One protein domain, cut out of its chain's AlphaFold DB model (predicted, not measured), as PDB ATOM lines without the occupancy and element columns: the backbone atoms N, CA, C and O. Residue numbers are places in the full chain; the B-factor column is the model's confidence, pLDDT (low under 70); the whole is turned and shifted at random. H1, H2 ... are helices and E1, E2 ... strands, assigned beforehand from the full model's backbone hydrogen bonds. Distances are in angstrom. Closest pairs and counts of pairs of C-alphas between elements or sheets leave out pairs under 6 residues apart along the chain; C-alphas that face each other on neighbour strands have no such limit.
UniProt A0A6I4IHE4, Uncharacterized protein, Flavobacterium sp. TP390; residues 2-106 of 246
ATOM      1  N   LYS A   2      12.652 -28.379  38.281       60.47
ATOM      2  CA  LYS A   2      11.545 -28.086  39.224       60.47
ATOM      3  C   LYS A   2      10.762 -26.796  38.894       60.47
ATOM      4  O   LYS A   2       9.539 -26.826  38.855       60.47
ATOM      5  N   ASN A   3      11.460 -25.715  38.528       70.94
ATOM      6  CA  ASN A   3      10.832 -24.444  38.124       70.94
ATOM      7  C   ASN A   3      10.122 -24.511  36.758       70.94
ATOM      8  O   ASN A   3       9.135 -23.819  36.557       70.94
ATOM      9  N   ILE A   4      10.588 -25.369  35.842       73.25
ATOM     10  CA  ILE A   4       9.958 -25.574  34.524       73.25
ATOM     11  C   ILE A   4       8.648 -26.352  34.691       73.25
ATOM     12  O   ILE A   4       7.642 -25.999  34.090       73.25
ATOM     13  N   VAL A   5       8.643 -27.363  35.564       70.81
ATOM     14  CA  VAL A   5       7.439 -28.136  35.898       70.81
ATOM     15  C   VAL A   5       6.393 -27.250  36.583       70.81
ATOM     16  O   VAL A   5       5.240 -27.259  36.175       70.81
ATOM     17  N   LEU A   6       6.790 -26.424  37.557       69.00
ATOM     18  CA  LEU A   6       5.895 -25.451  38.203       69.00
ATOM     19  C   LEU A   6       5.321 -24.422  37.217       69.00
ATOM     20  O   LEU A   6       4.136 -24.106  37.287       69.00
ATOM     21  N   PHE A   7       6.134 -23.936  36.279       75.69
ATOM     22  CA  PHE A   7       5.691 -23.003  35.244       75.69
ATOM     23  C   PHE A   7       4.695 -23.642  34.261       75.69
ATOM     24  O   PHE A   7       3.664 -23.047  33.961       75.69
ATOM     25  N   LEU A   8       4.946 -24.880  33.819       72.00
ATOM     26  CA  LEU A   8       4.020 -25.639  32.969       72.00
ATOM     27  C   LEU A   8       2.685 -25.911  33.673       72.00
ATOM     28  O   LEU A   8       1.626 -25.745  33.073       72.00
ATOM     29  N   ILE A   9       2.732 -26.272  34.956       71.25
ATOM     30  CA  ILE A   9       1.541 -26.467  35.789       71.25
ATOM     31  C   ILE A   9       0.737 -25.161  35.896       71.25
ATOM     32  O   ILE A   9      -0.477 -25.170  35.705       71.25
ATOM     33  N   PHE A  10       1.401 -24.028  36.142       70.75
ATOM     34  CA  PHE A  10       0.741 -22.722  36.217       70.75
ATOM     35  C   PHE A  10       0.070 -22.324  34.892       70.75
ATOM     36  O   PHE A  10      -1.072 -21.871  34.898       70.75
ATOM     37  N   LEU A  11       0.737 -22.545  33.753       68.38
ATOM     38  CA  LEU A  11       0.166 -22.281  32.426       68.38
ATOM     39  C   LEU A  11      -1.061 -23.155  32.128       68.38
ATOM     40  O   LEU A  11      -2.048 -22.658  31.585       68.38
ATOM     41  N   LEU A  12      -1.030 -24.433  32.519       66.88
ATOM     42  CA  LEU A  12      -2.168 -25.345  32.374       66.88
ATOM     43  C   LEU A  12      -3.370 -24.880  33.209       66.88
ATOM     44  O   LEU A  12      -4.481 -24.799  32.687       66.88
ATOM     45  N   PHE A  13      -3.151 -24.496  34.473       66.88
ATOM     46  CA  PHE A  13      -4.225 -23.993  35.336       66.88
ATOM     47  C   PHE A  13      -4.793 -22.649  34.867       66.88
ATOM     48  O   PHE A  13      -6.009 -22.453  34.913       66.88
ATOM     49  N   ALA A  14      -3.947 -21.740  34.375       67.81
ATOM     50  CA  ALA A  14      -4.390 -20.458  33.831       67.81
ATOM     51  C   ALA A  14      -5.244 -20.631  32.561       67.81
ATOM     52  O   ALA A  14      -6.249 -19.940  32.397       67.81
ATOM     53  N   SER A  15      -4.880 -21.579  31.691       67.12
ATOM     54  CA  SER A  15      -5.630 -21.898  30.471       67.12
ATOM     55  C   SER A  15      -7.019 -22.473  30.779       67.12
ATOM     56  O   SER A  15      -8.018 -21.994  30.239       67.12
ATOM     57  N   CYS A  16      -7.110 -23.428  31.714       66.75
ATOM     58  CA  CYS A  16      -8.392 -24.001  32.136       66.75
ATOM     59  C   CYS A  16      -9.313 -22.951  32.772       66.75
ATOM     60  O   CYS A  16     -10.468 -22.829  32.372       66.75
ATOM     61  N   ALA A  17      -8.797 -22.135  33.696       71.94
ATOM     62  CA  ALA A  17      -9.591 -21.103  34.365       71.94
ATOM     63  C   ALA A  17     -10.113 -20.025  33.397       71.94
ATOM     64  O   ALA A  17     -11.191 -19.469  33.608       71.94
ATOM     65  N   ASN A  18      -9.365 -19.716  32.332       78.94
ATOM     66  CA  ASN A  18      -9.814 -18.773  31.312       78.94
ATOM     67  C   ASN A  18     -10.932 -19.368  30.440       78.94
ATOM     68  O   ASN A  18     -11.942 -18.704  30.216       78.94
ATOM     69  N   LYS A  19     -10.795 -20.638  30.021       76.62
ATOM     70  CA  LYS A  19     -11.853 -21.351  29.285       76.62
ATOM     71  C   LYS A  19     -13.154 -21.429  30.088       76.62
ATOM     72  O   LYS A  19     -14.211 -21.125  29.548       76.62
ATOM     73  N   GLU A  20     -13.080 -21.762  31.377       77.94
ATOM     74  CA  GLU A  20     -14.256 -21.817  32.261       77.94
ATOM     75  C   GLU A  20     -14.977 -20.465  32.355       77.94
ATOM     76  O   GLU A  20     -16.196 -20.397  32.231       77.94
ATOM     77  N   LYS A  21     -14.237 -19.361  32.514       82.81
ATOM     78  CA  LYS A  21     -14.841 -18.019  32.560       82.81
ATOM     79  C   LYS A  21     -15.497 -17.619  31.243       82.81
ATOM     80  O   LYS A  21     -16.523 -16.946  31.257       82.81
ATOM     81  N   GLN A  22     -14.904 -18.003  30.116       85.75
ATOM     82  CA  GLN A  22     -15.454 -17.699  28.797       85.75
ATOM     83  C   GLN A  22     -16.764 -18.454  28.537       85.75
ATOM     84  O   GLN A  22     -17.673 -17.853  27.961       85.75
ATOM     85  N   LEU A  23     -16.882 -19.696  29.031       86.69
ATOM     86  CA  LEU A  23     -18.081 -20.541  28.938       86.69
ATOM     87  C   LEU A  23     -19.304 -19.977  29.670       86.69
ATOM     88  O   LEU A  23     -20.423 -20.197  29.219       86.69
ATOM     89  N   VAL A  24     -19.131 -19.261  30.783       87.38
ATOM     90  CA  VAL A  24     -20.266 -18.730  31.557       87.38
ATOM     91  C   VAL A  24     -21.091 -17.765  30.703       87.38
ATOM     92  O   VAL A  24     -20.569 -16.771  30.190       87.38
ATOM     93  N   GLY A  25     -22.385 -18.035  30.557       88.00
ATOM     94  CA  GLY A  25     -23.313 -17.211  29.791       88.00
ATOM     95  C   GLY A  25     -24.525 -17.971  29.263       88.00
ATOM     96  O   GLY A  25     -24.765 -19.127  29.606       88.00
ATOM     97  N   HIS A  26     -25.283 -17.277  28.425       88.75
ATOM     98  CA  HIS A  26     -26.393 -17.819  27.661       88.75
ATOM     99  C   HIS A  26     -25.943 -18.018  26.207       88.75
ATOM    100  O   HIS A  26     -25.336 -17.119  25.623       88.75
ATOM    101  N   TRP A  27     -26.195 -19.197  25.650       89.62
ATOM    102  CA  TRP A  27     -25.708 -19.629  24.348       89.62
ATOM    103  C   TRP A  27     -26.821 -20.248  23.520       89.62
ATOM    104  O   TRP A  27     -27.610 -21.046  24.024       89.62
ATOM    105  N   HIS A  28     -26.818 -19.934  22.232       88.88
ATOM    106  CA  HIS A  28     -27.628 -20.605  21.221       88.88
ATOM    107  C   HIS A  28     -26.731 -21.501  20.379       88.88
ATOM    108  O   HIS A  28     -25.750 -21.015  19.821       88.88
ATOM    109  N   GLU A  29     -27.046 -22.788  20.308       86.75
ATOM    110  CA  GLU A  29     -26.370 -23.768  19.456       86.75
ATOM    111  C   GLU A  29     -26.944 -23.739  18.044       86.75
ATOM    112  O   GLU A  29     -28.156 -23.720  17.869       86.75
ATOM    113  N   TYR A  30     -26.082 -23.796  17.037       86.31
ATOM    114  CA  TYR A  30     -26.443 -23.829  15.628       86.31
ATOM    115  C   TYR A  30     -25.695 -24.945  14.911       86.31
ATOM    116  O   TYR A  30     -24.560 -25.288  15.256       86.31
ATOM    117  N   GLU A  31     -26.310 -25.436  13.839       85.00
ATOM    118  CA  GLU A  31     -25.641 -26.245  12.828       85.00
ATOM    119  C   GLU A  31     -25.317 -25.379  11.607       85.00
ATOM    120  O   GLU A  31     -26.072 -24.487  11.212       85.00
ATOM    121  N   LYS A  32     -24.158 -25.607  11.001       83.38
ATOM    122  CA  LYS A  32     -23.695 -24.852   9.841       83.38
ATOM    123  C   LYS A  32     -24.663 -25.011   8.669       83.38
ATOM    124  O   LYS A  32     -24.928 -26.115   8.210       83.38
ATOM    125  N   GLY A  33     -25.128 -23.880   8.138       77.06
ATOM    126  CA  GLY A  33     -26.134 -23.849   7.072       77.06
ATOM    127  C   GLY A  33     -27.579 -23.839   7.578       77.06
ATOM    128  O   GLY A  33     -28.489 -23.787   6.753       77.06
ATOM    129  N   ASN A  34     -27.789 -23.845   8.897       75.12
ATOM    130  CA  ASN A  34     -29.078 -23.603   9.529       75.12
ATOM    131  C   ASN A  34     -29.099 -22.205  10.172       75.12
ATOM    132  O   ASN A  34     -28.208 -21.858  10.949       75.12
ATOM    133  N   ASP A  35     -30.119 -21.416   9.834       74.88
ATOM    134  CA  ASP A  35     -30.329 -20.073  10.387       74.88
ATOM    135  C   ASP A  35     -31.081 -20.121  11.735       74.88
ATOM    136  O   ASP A  35     -31.013 -19.171  12.516       74.88
ATOM    137  N   ASP A  36     -31.765 -21.235  12.025       75.38
ATOM    138  CA  ASP A  36     -32.494 -21.464  13.270       75.38
ATOM    139  C   ASP A  36     -31.573 -22.142  14.292       75.38
ATOM    140  O   ASP A  36     -30.917 -23.146  13.989       75.38
ATOM    141  N   PHE A  37     -31.547 -21.637  15.525       79.06
ATOM    142  CA  PHE A  37     -30.804 -22.306  16.589       79.06
ATOM    143  C   PHE A  37     -31.517 -23.597  17.031       79.06
ATOM    144  O   PHE A  37     -32.745 -23.731  16.966       79.06
ATOM    145  N   ILE A  38     -30.711 -24.562  17.460       75.94
ATOM    146  CA  ILE A  38     -31.078 -25.946  17.776       75.94
ATOM    147  C   ILE A  38     -31.298 -26.121  19.273       75.94
ATOM    148  O   ILE A  38     -32.207 -26.838  19.674       75.94
ATOM    149  N   ASN A  39     -30.495 -25.448  20.102       78.06
ATOM    150  CA  ASN A  39     -30.551 -25.570  21.555       78.06
ATOM    151  C   ASN A  39     -30.205 -24.253  22.264       78.06
ATOM    152  O   ASN A  39     -29.387 -23.465  21.786       78.06
ATOM    153  N   CYS A  40     -30.818 -24.032  23.428       81.69
ATOM    154  CA  CYS A  40     -30.534 -22.914  24.329       81.69
ATOM    155  C   CYS A  40     -29.834 -23.438  25.590       81.69
ATOM    156  O   CYS A  40     -30.422 -24.183  26.383       81.69
ATOM    157  N   HIS A  41     -28.582 -23.028  25.786       82.69
ATOM    158  CA  HIS A  41     -27.735 -23.443  26.900       82.69
ATOM    159  C   HIS A  41     -27.472 -22.269  27.835       82.69
ATOM    160  O   HIS A  41     -27.023 -21.201  27.415       82.69
ATOM    161  N   LYS A  42     -27.662 -22.474  29.135       83.88
ATOM    162  CA  LYS A  42     -27.296 -21.513  30.174       83.88
ATOM    163  C   LYS A  42     -26.258 -22.125  31.098       83.88
ATOM    164  O   LYS A  42     -26.528 -23.088  31.811       83.88
ATOM    165  N   ILE A  43     -25.067 -21.540  31.093       82.25
ATOM    166  CA  ILE A  43     -23.923 -21.976  31.893       82.25
ATOM    167  C   ILE A  43     -23.624 -20.902  32.930       82.25
ATOM    168  O   ILE A  43     -23.397 -19.740  32.589       82.25
ATOM    169  N   THR A  44     -23.610 -21.287  34.200       81.00
ATOM    170  CA  THR A  44     -23.142 -20.456  35.313       81.00
ATOM    171  C   THR A  44     -21.809 -20.997  35.837       81.00
ATOM    172  O   THR A  44     -21.241 -21.947  35.302       81.00
ATOM    173  N   ASP A  45     -21.293 -20.403  36.906       72.38
ATOM    174  CA  ASP A  45     -20.111 -20.887  37.623       72.38
ATOM    175  C   ASP A  45     -20.291 -22.266  38.296       72.38
ATOM    176  O   ASP A  45     -19.305 -22.909  38.683       72.38
ATOM    177  N   SER A  46     -21.542 -22.706  38.445       69.75
ATOM    178  CA  SER A  46     -21.944 -23.853  39.261       69.75
ATOM    179  C   SER A  46     -22.916 -24.807  38.569       69.75
ATOM    180  O   SER A  46     -23.032 -25.957  38.989       69.75
ATOM    181  N   THR A  47     -23.601 -24.367  37.516       72.62
ATOM    182  CA  THR A  47     -24.698 -25.121  36.905       72.62
ATOM    183  C   THR A  47     -24.695 -24.994  35.390       72.62
ATOM    184  O   THR A  47     -24.514 -23.906  34.845       72.62
ATOM    185  N   TYR A  48     -24.993 -26.101  34.725       76.06
ATOM    186  CA  TYR A  48     -25.321 -26.152  33.309       76.06
ATOM    187  C   TYR A  48     -26.813 -26.458  33.171       76.06
ATOM    188  O   TYR A  48     -27.306 -27.401  33.791       76.06
ATOM    189  N   PHE A  49     -27.518 -25.674  32.365       73.94
ATOM    190  CA  PHE A  49     -28.930 -25.872  32.064       73.94
ATOM    191  C   PHE A  49     -29.152 -25.868  30.556       73.94
ATOM    192  O   PHE A  49     -28.660 -24.984  29.857       73.94
ATOM    193  N   LEU A  50     -29.942 -26.825  30.082       73.12
ATOM    194  CA  LEU A  50     -30.587 -26.777  28.777       73.12
ATOM    195  C   LEU A  50     -32.042 -26.366  29.014       73.12
ATOM    196  O   LEU A  50     -32.688 -26.898  29.920       73.12
ATOM    197  N   ASN A  51     -32.557 -25.394  28.264       66.69
ATOM    198  CA  ASN A  51     -33.937 -24.964  28.459       66.69
ATOM    199  C   ASN A  51     -34.906 -26.074  27.975       66.69
ATOM    200  O   ASN A  51     -34.929 -26.460  26.806       66.69
ATOM    201  N   ALA A  52     -35.702 -26.618  28.900       58.25
ATOM    202  CA  ALA A  52     -36.612 -27.736  28.634       58.25
ATOM    203  C   ALA A  52     -37.761 -27.364  27.679       58.25
ATOM    204  O   ALA A  52     -38.292 -28.229  26.991       58.25
ATOM    205  N   TYR A  53     -38.118 -26.079  27.598       57.09
ATOM    206  CA  TYR A  53     -39.127 -25.581  26.654       57.09
ATOM    207  C   TYR A  53     -38.582 -25.463  25.234       57.09
ATOM    208  O   TYR A  53     -39.353 -25.416  24.282       57.09
ATOM    209  N   THR A  54     -37.257 -25.462  25.091       55.41
ATOM    210  CA  THR A  54     -36.593 -25.505  23.793       55.41
ATOM    211  C   THR A  54     -36.365 -26.902  23.272       55.41
ATOM    212  O   THR A  54     -36.381 -27.038  22.066       55.41
ATOM    213  N   TYR A  55     -36.172 -27.920  24.109       51.62
ATOM    214  CA  TYR A  55     -35.744 -29.245  23.643       51.62
ATOM    215  C   TYR A  55     -36.748 -30.374  23.952       51.62
ATOM    216  O   TYR A  55     -36.519 -31.534  23.624       51.62
ATOM    217  N   GLY A  56     -37.874 -30.059  24.603       50.44
ATOM    218  CA  GLY A  56     -38.622 -31.089  25.317       50.44
ATOM    219  C   GLY A  56     -37.799 -31.597  26.508       50.44
ATOM    220  O   GLY A  56     -36.598 -31.348  26.642       50.44
ATOM    221  N   SER A  57     -38.445 -32.250  27.466       44.47
ATOM    222  CA  SER A  57     -37.752 -32.741  28.657       44.47
ATOM    223  C   SER A  57     -36.841 -33.924  28.310       44.47
ATOM    224  O   SER A  57     -37.293 -35.066  28.282       44.47
ATOM    225  N   GLY A  58     -35.555 -33.665  28.087       49.09
ATOM    226  CA  GLY A  58     -34.501 -34.664  28.234       49.09
ATOM    227  C   GLY A  58     -33.709 -34.368  29.503       49.09
ATOM    228  O   GLY A  58     -33.394 -33.214  29.791       49.09
ATOM    229  N   GLU A  59     -33.407 -35.389  30.298       52.41
ATOM    230  CA  GLU A  59     -32.378 -35.245  31.323       52.41
ATOM    231  C   GLU A  59     -31.017 -35.509  30.673       52.41
ATOM    232  O   GLU A  59     -30.891 -36.463  29.898       52.41
ATOM    233  N   PRO A  60     -29.982 -34.706  30.968       56.34
ATOM    234  CA  PRO A  60     -28.649 -35.004  30.475       56.34
ATOM    235  C   PRO A  60     -28.221 -36.400  30.936       56.34
ATOM    236  O   PRO A  60     -28.320 -36.727  32.119       56.34
ATOM    237  N   PHE A  61     -27.660 -37.202  30.023       56.69
ATOM    238  CA  PHE A  61     -27.143 -38.547  30.330       56.69
ATOM    239  C   PHE A  61     -26.033 -38.561  31.401       56.69
ATOM    240  O   PHE A  61     -25.667 -39.623  31.904       56.69
ATOM    241  N   LYS A  62     -25.489 -37.392  31.762       61.34
ATOM    242  CA  LYS A  62     -24.415 -37.206  32.739       61.34
ATOM    243  C   LYS A  62     -24.899 -36.327  33.888       61.34
ATOM    244  O   LYS A  62     -25.443 -35.247  33.661       61.34
ATOM    245  N   ARG A  63     -24.670 -36.753  35.135       59.06
ATOM    246  CA  ARG A  63     -25.048 -35.948  36.307       59.06
ATOM    247  C   ARG A  63     -24.186 -34.689  36.365       59.06
ATOM    248  O   ARG A  63     -22.989 -34.751  36.103       59.06
ATOM    249  N   GLY A  64     -24.749 -33.562  36.807       62.62
ATOM    250  CA  GLY A  64     -24.004 -32.294  36.902       62.62
ATOM    251  C   GLY A  64     -22.721 -32.379  37.746       62.62
ATOM    252  O   GLY A  64     -21.739 -31.714  37.439       62.62
ATOM    253  N   ILE A  65     -22.690 -33.260  38.752       65.44
ATOM    254  CA  ILE A  65     -21.498 -33.530  39.581       65.44
ATOM    255  C   ILE A  65     -20.383 -34.298  38.849       65.44
ATOM    256  O   ILE A  65     -19.240 -34.294  39.297       65.44
ATOM    257  N   GLU A  66     -20.706 -34.978  37.750       67.19
ATOM    258  CA  GLU A  66     -19.767 -35.764  36.940       67.19
ATOM    259  C   GLU A  66     -19.202 -34.946  35.770       67.19
ATOM    260  O   GLU A  66     -18.194 -35.330  35.170       67.19
ATOM    261  N   MET A  67     -19.851 -33.834  35.414       68.12
ATOM    262  CA  MET A  67     -19.427 -32.942  34.337       68.12
ATOM    263  C   MET A  67     -18.202 -32.130  34.759       68.12
ATOM    264  O   MET A  67     -18.207 -31.456  35.792       68.12
ATOM    265  N   LYS A  68     -17.145 -32.144  33.942       74.31
ATOM    266  CA  LYS A  68     -16.051 -31.186  34.131       74.31
ATOM    267  C   LYS A  68     -16.558 -29.796  33.757       74.31
ATOM    268  O   LYS A  68     -17.302 -29.641  32.797       74.31
ATOM    269  N   LYS A  69     -16.069 -28.764  34.445       73.50
ATOM    270  CA  LYS A  69     -16.406 -27.359  34.149       73.50
ATOM    271  C   LYS A  69     -16.009 -26.899  32.741       73.50
ATOM    272  O   LYS A  69     -16.477 -25.870  32.273       73.50
ATOM    273  N   THR A  70     -15.139 -27.658  32.079       78.50
ATOM    274  CA  THR A  70     -14.683 -27.433  30.706       78.50
ATOM    275  C   THR A  70     -15.373 -28.348  29.693       78.50
ATOM    276  O   THR A  70     -14.854 -28.506  28.596       78.50
ATOM    277  N   GLU A  71     -16.454 -29.033  30.064       81.19
ATOM    278  CA  GLU A  71     -17.256 -29.857  29.157       81.19
ATOM    279  C   GLU A  71     -18.582 -29.160  28.846       81.19
ATOM    280  O   GLU A  71     -19.176 -28.512  29.708       81.19
ATOM    281  N   ILE A  72     -19.058 -29.326  27.615       77.69
ATOM    282  CA  ILE A  72     -20.344 -28.820  27.126       77.69
ATOM    283  C   ILE A  72     -21.139 -29.961  26.491       77.69
ATOM    284  O   ILE A  72     -20.524 -30.874  25.943       77.69
ATOM    285  N   ALA A  73     -22.473 -29.931  26.572       76.81
ATOM    286  CA  ALA A  73     -23.328 -30.929  25.921       76.81
ATOM    287  C   ALA A  73     -23.707 -30.456  24.517       76.81
ATOM    288  O   ALA A  73     -24.213 -29.352  24.397       76.81
ATOM    289  N   ILE A  74     -23.477 -31.282  23.503       74.31
ATOM    290  CA  ILE A  74     -23.622 -30.968  22.080       74.31
ATOM    291  C   ILE A  74     -24.740 -31.799  21.483       74.31
ATOM    292  O   ILE A  74     -24.771 -33.021  21.680       74.31
ATOM    293  N   GLY A  75     -25.581 -31.143  20.685       64.19
ATOM    294  CA  GLY A  75     -26.717 -31.783  20.047       64.19
ATOM    295  C   GLY A  75     -27.761 -32.231  21.066       64.19
ATOM    296  O   GLY A  75     -27.511 -32.338  22.269       64.19
ATOM    297  N   GLY A  76     -28.965 -32.506  20.572       56.22
ATOM    298  CA  GLY A  76     -30.068 -32.950  21.419       56.22
ATOM    299  C   GLY A  76     -29.753 -34.177  22.290       56.22
ATOM    300  O   GLY A  76     -30.215 -34.280  23.419       56.22
ATOM    301  N   ASP A  77     -28.878 -35.064  21.822       54.84
ATOM    302  CA  ASP A  77     -28.586 -36.344  22.475       54.84
ATOM    303  C   ASP A  77     -27.549 -36.264  23.627       54.84
ATOM    304  O   ASP A  77     -27.014 -37.283  24.063       54.84
ATOM    305  N   TYR A  78     -27.253 -35.066  24.152       65.75
ATOM    306  CA  TYR A  78     -26.352 -34.810  25.294       65.75
ATOM    307  C   TYR A  78     -24.956 -35.450  25.190       65.75
ATOM    308  O   TYR A  78     -24.423 -35.993  26.167       65.75
ATOM    309  N   PHE A  79     -24.312 -35.351  24.028       73.44
ATOM    310  CA  PHE A  79     -22.907 -35.738  23.904       73.44
ATOM    311  C   PHE A  79     -22.007 -34.674  24.532       73.44
ATOM    312  O   PHE A  79     -21.994 -33.530  24.093       73.44
ATOM    313  N   PHE A  80     -21.225 -35.030  25.552       78.44
ATOM    314  CA  PHE A  80     -20.327 -34.070  26.196       78.44
ATOM    315  C   PHE A  80     -18.961 -34.008  25.502       78.44
ATOM    316  O   PHE A  80     -18.298 -35.035  25.359       78.44
ATOM    317  N   SER A  81     -18.498 -32.806  25.147       82.56
ATOM    318  CA  SER A  81     -17.136 -32.572  24.645       82.56
ATOM    319  C   SER A  81     -16.403 -31.516  25.461       82.56
ATOM    320  O   SER A  81     -16.995 -30.558  25.953       82.56
ATOM    321  N   SER A  82     -15.086 -31.682  25.560       83.88
ATOM    322  CA  SER A  82     -14.147 -30.647  26.024       83.88
ATOM    323  C   SER A  82     -13.261 -30.103  24.898       83.88
ATOM    324  O   SER A  82     -12.450 -29.200  25.120       83.88
ATOM    325  N   ASP A  83     -13.418 -30.656  23.694       87.00
ATOM    326  CA  ASP A  83     -12.725 -30.226  22.490       87.00
ATOM    327  C   ASP A  83     -13.570 -29.169  21.782       87.00
ATOM    328  O   ASP A  83     -14.502 -29.471  21.043       87.00
ATOM    329  N   PHE A  84     -13.299 -27.914  22.130       88.88
ATOM    330  CA  PHE A  84     -13.874 -26.737  21.500       88.88
ATOM    331  C   PHE A  84     -12.913 -25.554  21.629       88.88
ATOM    332  O   PHE A  84     -12.021 -25.501  22.497       88.88
ATOM    333  N   THR A  85     -13.132 -24.566  20.771       89.62
ATOM    334  CA  THR A  85     -12.380 -23.314  20.731       89.62
ATOM    335  C   THR A  85     -13.315 -22.117  20.828       89.62
ATOM    336  O   THR A  85     -14.511 -22.226  20.573       89.62
ATOM    337  N   PHE A  86     -12.766 -20.975  21.234       88.50
ATOM    338  CA  PHE A  86     -13.490 -19.710  21.239       88.50
ATOM    339  C   PHE A  86     -12.974 -18.816  20.117       88.50
ATOM    340  O   PHE A  86     -11.767 -18.584  20.026       88.50
ATOM    341  N   ASP A  87     -13.895 -18.256  19.338       88.38
ATOM    342  CA  ASP A  87     -13.644 -17.111  18.465       88.38
ATOM    343  C   ASP A  87     -14.644 -16.001  18.804       88.38
ATOM    344  O   ASP A  87     -15.833 -16.086  18.506       88.38
ATOM    345  N   LYS A  88     -14.163 -14.948  19.475       86.88
ATOM    346  CA  LYS A  88     -14.981 -13.821  19.957       86.88
ATOM    347  C   LYS A  88     -16.181 -14.290  20.799       86.88
ATOM    348  O   LYS A  88     -15.995 -14.741  21.926       86.88
ATOM    349  N   ASN A  89     -17.401 -14.125  20.286       90.12
ATOM    350  CA  ASN A  89     -18.658 -14.513  20.921       90.12
ATOM    351  C   ASN A  89     -19.141 -15.904  20.482       90.12
ATOM    352  O   ASN A  89     -20.273 -16.264  20.796       90.12
ATOM    353  N   GLN A  90     -18.315 -16.658  19.757       92.19
ATOM    354  CA  GLN A  90     -18.640 -17.990  19.279       92.19
ATOM    355  C   GLN A  90     -17.817 -19.054  19.996       92.19
ATOM    356  O   GLN A  90     -16.616 -18.892  20.228       92.19
ATOM    357  N   LEU A  91     -18.477 -20.158  20.320       91.25
ATOM    358  CA  LEU A  91     -17.844 -21.405  20.715       91.25
ATOM    359  C   LEU A  91     -17.942 -22.362  19.529       91.25
ATOM    360  O   LEU A  91     -19.035 -22.642  19.054       91.25
ATOM    361  N   ILE A  92     -16.811 -22.865  19.049       90.94
ATOM    362  CA  ILE A  92     -16.742 -23.768  17.896       90.94
ATOM    363  C   ILE A  92     -16.351 -25.148  18.402       90.94
ATOM    364  O   ILE A  92     -15.279 -25.312  18.989       90.94
ATOM    365  N   VAL A  93     -17.224 -26.125  18.175       86.38
ATOM    366  CA  VAL A  93     -17.035 -27.512  18.617       86.38
ATOM    367  C   VAL A  93     -16.377 -28.341  17.522       86.38
ATOM    368  O   VAL A  93     -15.427 -29.073  17.770       86.38
ATOM    369  N   ASN A  94     -16.893 -28.229  16.300       81.56
ATOM    370  CA  ASN A  94     -16.395 -28.918  15.115       81.56
ATOM    371  C   ASN A  94     -16.797 -28.131  13.850       81.56
ATOM    372  O   ASN A  94     -17.330 -27.026  13.945       81.56
ATOM    373  N   ASP A  95     -16.562 -28.702  12.666       75.62
ATOM    374  CA  ASP A  95     -16.865 -28.050  11.381       75.62
ATOM    375  C   ASP A  95     -18.369 -27.845  11.107       75.62
ATOM    376  O   ASP A  95     -18.728 -27.131  10.161       75.62
ATOM    377  N   SER A  96     -19.236 -28.450  11.926       83.00
ATOM    378  CA  SER A  96     -20.689 -28.473  11.750       83.00
ATOM    379  C   SER A  96     -21.457 -27.754  12.860       83.00
ATOM    380  O   SER A  96     -22.532 -27.247  12.574       83.00
ATOM    381  N   ILE A  97     -20.940 -27.674  14.090       87.56
ATOM    382  CA  ILE A  97     -21.660 -27.140  15.258       87.56
ATOM    383  C   ILE A  97     -20.897 -25.978  15.884       87.56
ATOM    384  O   ILE A  97     -19.703 -26.071  16.197       87.56
ATOM    385  N   TYR A  98     -21.623 -24.892  16.122       91.12
ATOM    386  CA  TYR A  98     -21.112 -23.696  16.772       91.12
ATOM    387  C   TYR A  98     -22.184 -23.069  17.654       91.12
ATOM    388  O   TYR A  98     -23.376 -23.172  17.378       91.12
ATOM    389  N   TRP A  99     -21.769 -22.424  18.738       92.25
ATOM    390  CA  TRP A  99     -22.667 -21.711  19.632       92.25
ATOM    391  C   TRP A  99     -22.395 -20.222  19.567       92.25
ATOM    392  O   TRP A  99     -21.239 -19.805  19.573       92.25
ATOM    393  N   ILE A 100     -23.448 -19.415  19.576       92.88
ATOM    394  CA  ILE A 100     -23.362 -17.958  19.659       92.88
ATOM    395  C   ILE A 100     -23.795 -17.522  21.054       92.88
ATOM    396  O   ILE A 100     -24.894 -17.849  21.506       92.88
ATOM    397  N   LYS A 101     -22.942 -16.746  21.724       92.94
ATOM    398  CA  LYS A 101     -23.269 -16.123  23.006       92.94
ATOM    399  C   LYS A 101     -24.339 -15.058  22.813       92.94
ATOM    400  O   LYS A 101     -24.166 -14.157  21.992       92.94
ATOM    401  N   GLN A 102     -25.395 -15.145  23.605       91.81
ATOM    402  CA  GLN A 102     -26.535 -14.246  23.545       91.81
ATOM    403  C   GLN A 102     -26.492 -13.194  24.647       91.81
ATOM    404  O   GLN A 102     -25.960 -13.411  25.740       91.81
ATOM    405  N   GLU A 103     -27.090 -12.047  24.355       90.94
ATOM    406  CA  GLU A 103     -27.347 -11.013  25.346       90.94
ATOM    407  C   GLU A 103     -28.573 -11.369  26.194       90.94
ATOM    408  O   GLU A 103     -29.550 -11.922  25.701       90.94
ATOM    409  N   ASP A 104     -28.566 -11.005  27.477       84.25
ATOM    410  CA  ASP A 104     -29.736 -11.179  28.347       84.25
ATOM    411  C   ASP A 104     -30.721 -10.011  28.163       84.25
ATOM    412  O   ASP A 104     -30.794  -9.061  28.955       84.25
ATOM    413  N   ASN A 105     -31.461 -10.050  27.057       87.75
ATOM    414  CA  ASN A 105     -32.444  -9.037  26.689       87.75
ATOM    415  C   ASN A 105     -33.809  -9.658  26.339       87.75
ATOM    416  O   ASN A 105     -33.971 -10.874  26.275       87.75
ATOM    417  N   LEU A 106     -34.822  -8.802  26.154       82.12
ATOM    418  CA  LEU A 106     -36.194  -9.247  25.883       82.12
ATOM    419  C   LEU A 106     -36.315 -10.023  24.566       82.12
ATOM    420  O   LEU A 106     -37.065 -10.989  24.503       82.12
TER     421      LEU A 106
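Overview. This is residues 2 to 106 of the 246 residues of an uncharacterized protein of Flavobacterium sp. TP390 (UniProt A0A6I4IHE4). A strongly twisted six-stranded antiparallel sheet curls into an open trough, and the small hairpin E4 and E5 covers its hollow face, while the long helix H1 sticks out from the body as a straight arm with residues 2 to 15. The short helix H2 sits beside the E2 and E3 end of the sheet. The printed part has 105 residues, with two named helices and eight named strands in the order H1 E1 E2 E3 H2 E4 E5 E6 E7 E8, a mixed class of helices and strands. The sheet's order is E3 E2 E1 E8 E7 E6. The whole is only just compact, close to loose, with a radius of gyration of the C-alphas of 15.2 A and spans of 52 by 29 by 28 A.

Arrangement. In the large sheet, E1, residues 25 to 31, and E8, residues 97 to 102, are antiparallel neighbours at 146 degrees, with N 28 and O 100 2.9 A apart, within hydrogen-bond range. On the other side of E1 is E2, residues 39 to 43, where N 27 and O 41 are 2.8 A apart. E3, residues 48 to 50, is an edge strand beside E2, with N 42 and O 49 at 2.8 A. E1 E2 E3 form a meander, each strand the antiparallel neighbour of the one before. So do E6, residues 85 to 87, E7, residues 90 to 92, and E8; N 91 and O 99 are 2.9 A apart, and N 85 and O 92 are 2.9 A apart. E4, residues 72 to 74, and E5, residues 79 to 81, form a hairpin at 134 degrees, with N 74 and O 79 at 2.8 A. E4 and E2 are near each other, with 6 pairs of C-alphas within 10 A. H1, residues 2 to 23, only grazes the large sheet with residues 19 to 23; the closest C-alphas of H1 and E2, those of Leu 23 and Ile 43, are 6.7 A apart. H2, residues 52 to 55, only grazes it too; the closest C-alphas of H2 and E2, those of Thr 54 and Asn 39, are 6.4 A apart. Every O i to N i+4 pair in H1 is within hydrogen-bond range, and H2 is too short for such a pair.

Along the chain. E1 is 19.4 A long and E8 16.1 A, ending at C-alpha 102 at (-26.535, -14.246, 23.545). E2 measures 12.8 A. H1 is 32.3 A long, from C-alpha 2 at (11.545, -28.086, 39.224) to C-alpha 23 at (-18.081, -20.541, 28.938).

Size, cuts and confidence. The C-alphas of Lys 2 and Leu 106, the two farthest apart, are 53.0 A from each other. The printed part has no cut. The link from H2 to E4, residues 56 to 71, is long. Mean pLDDT of the printed part is 75.8; 30 residues are under 70, among them residues 11 to 16, 51 to 67 and 75 to 78.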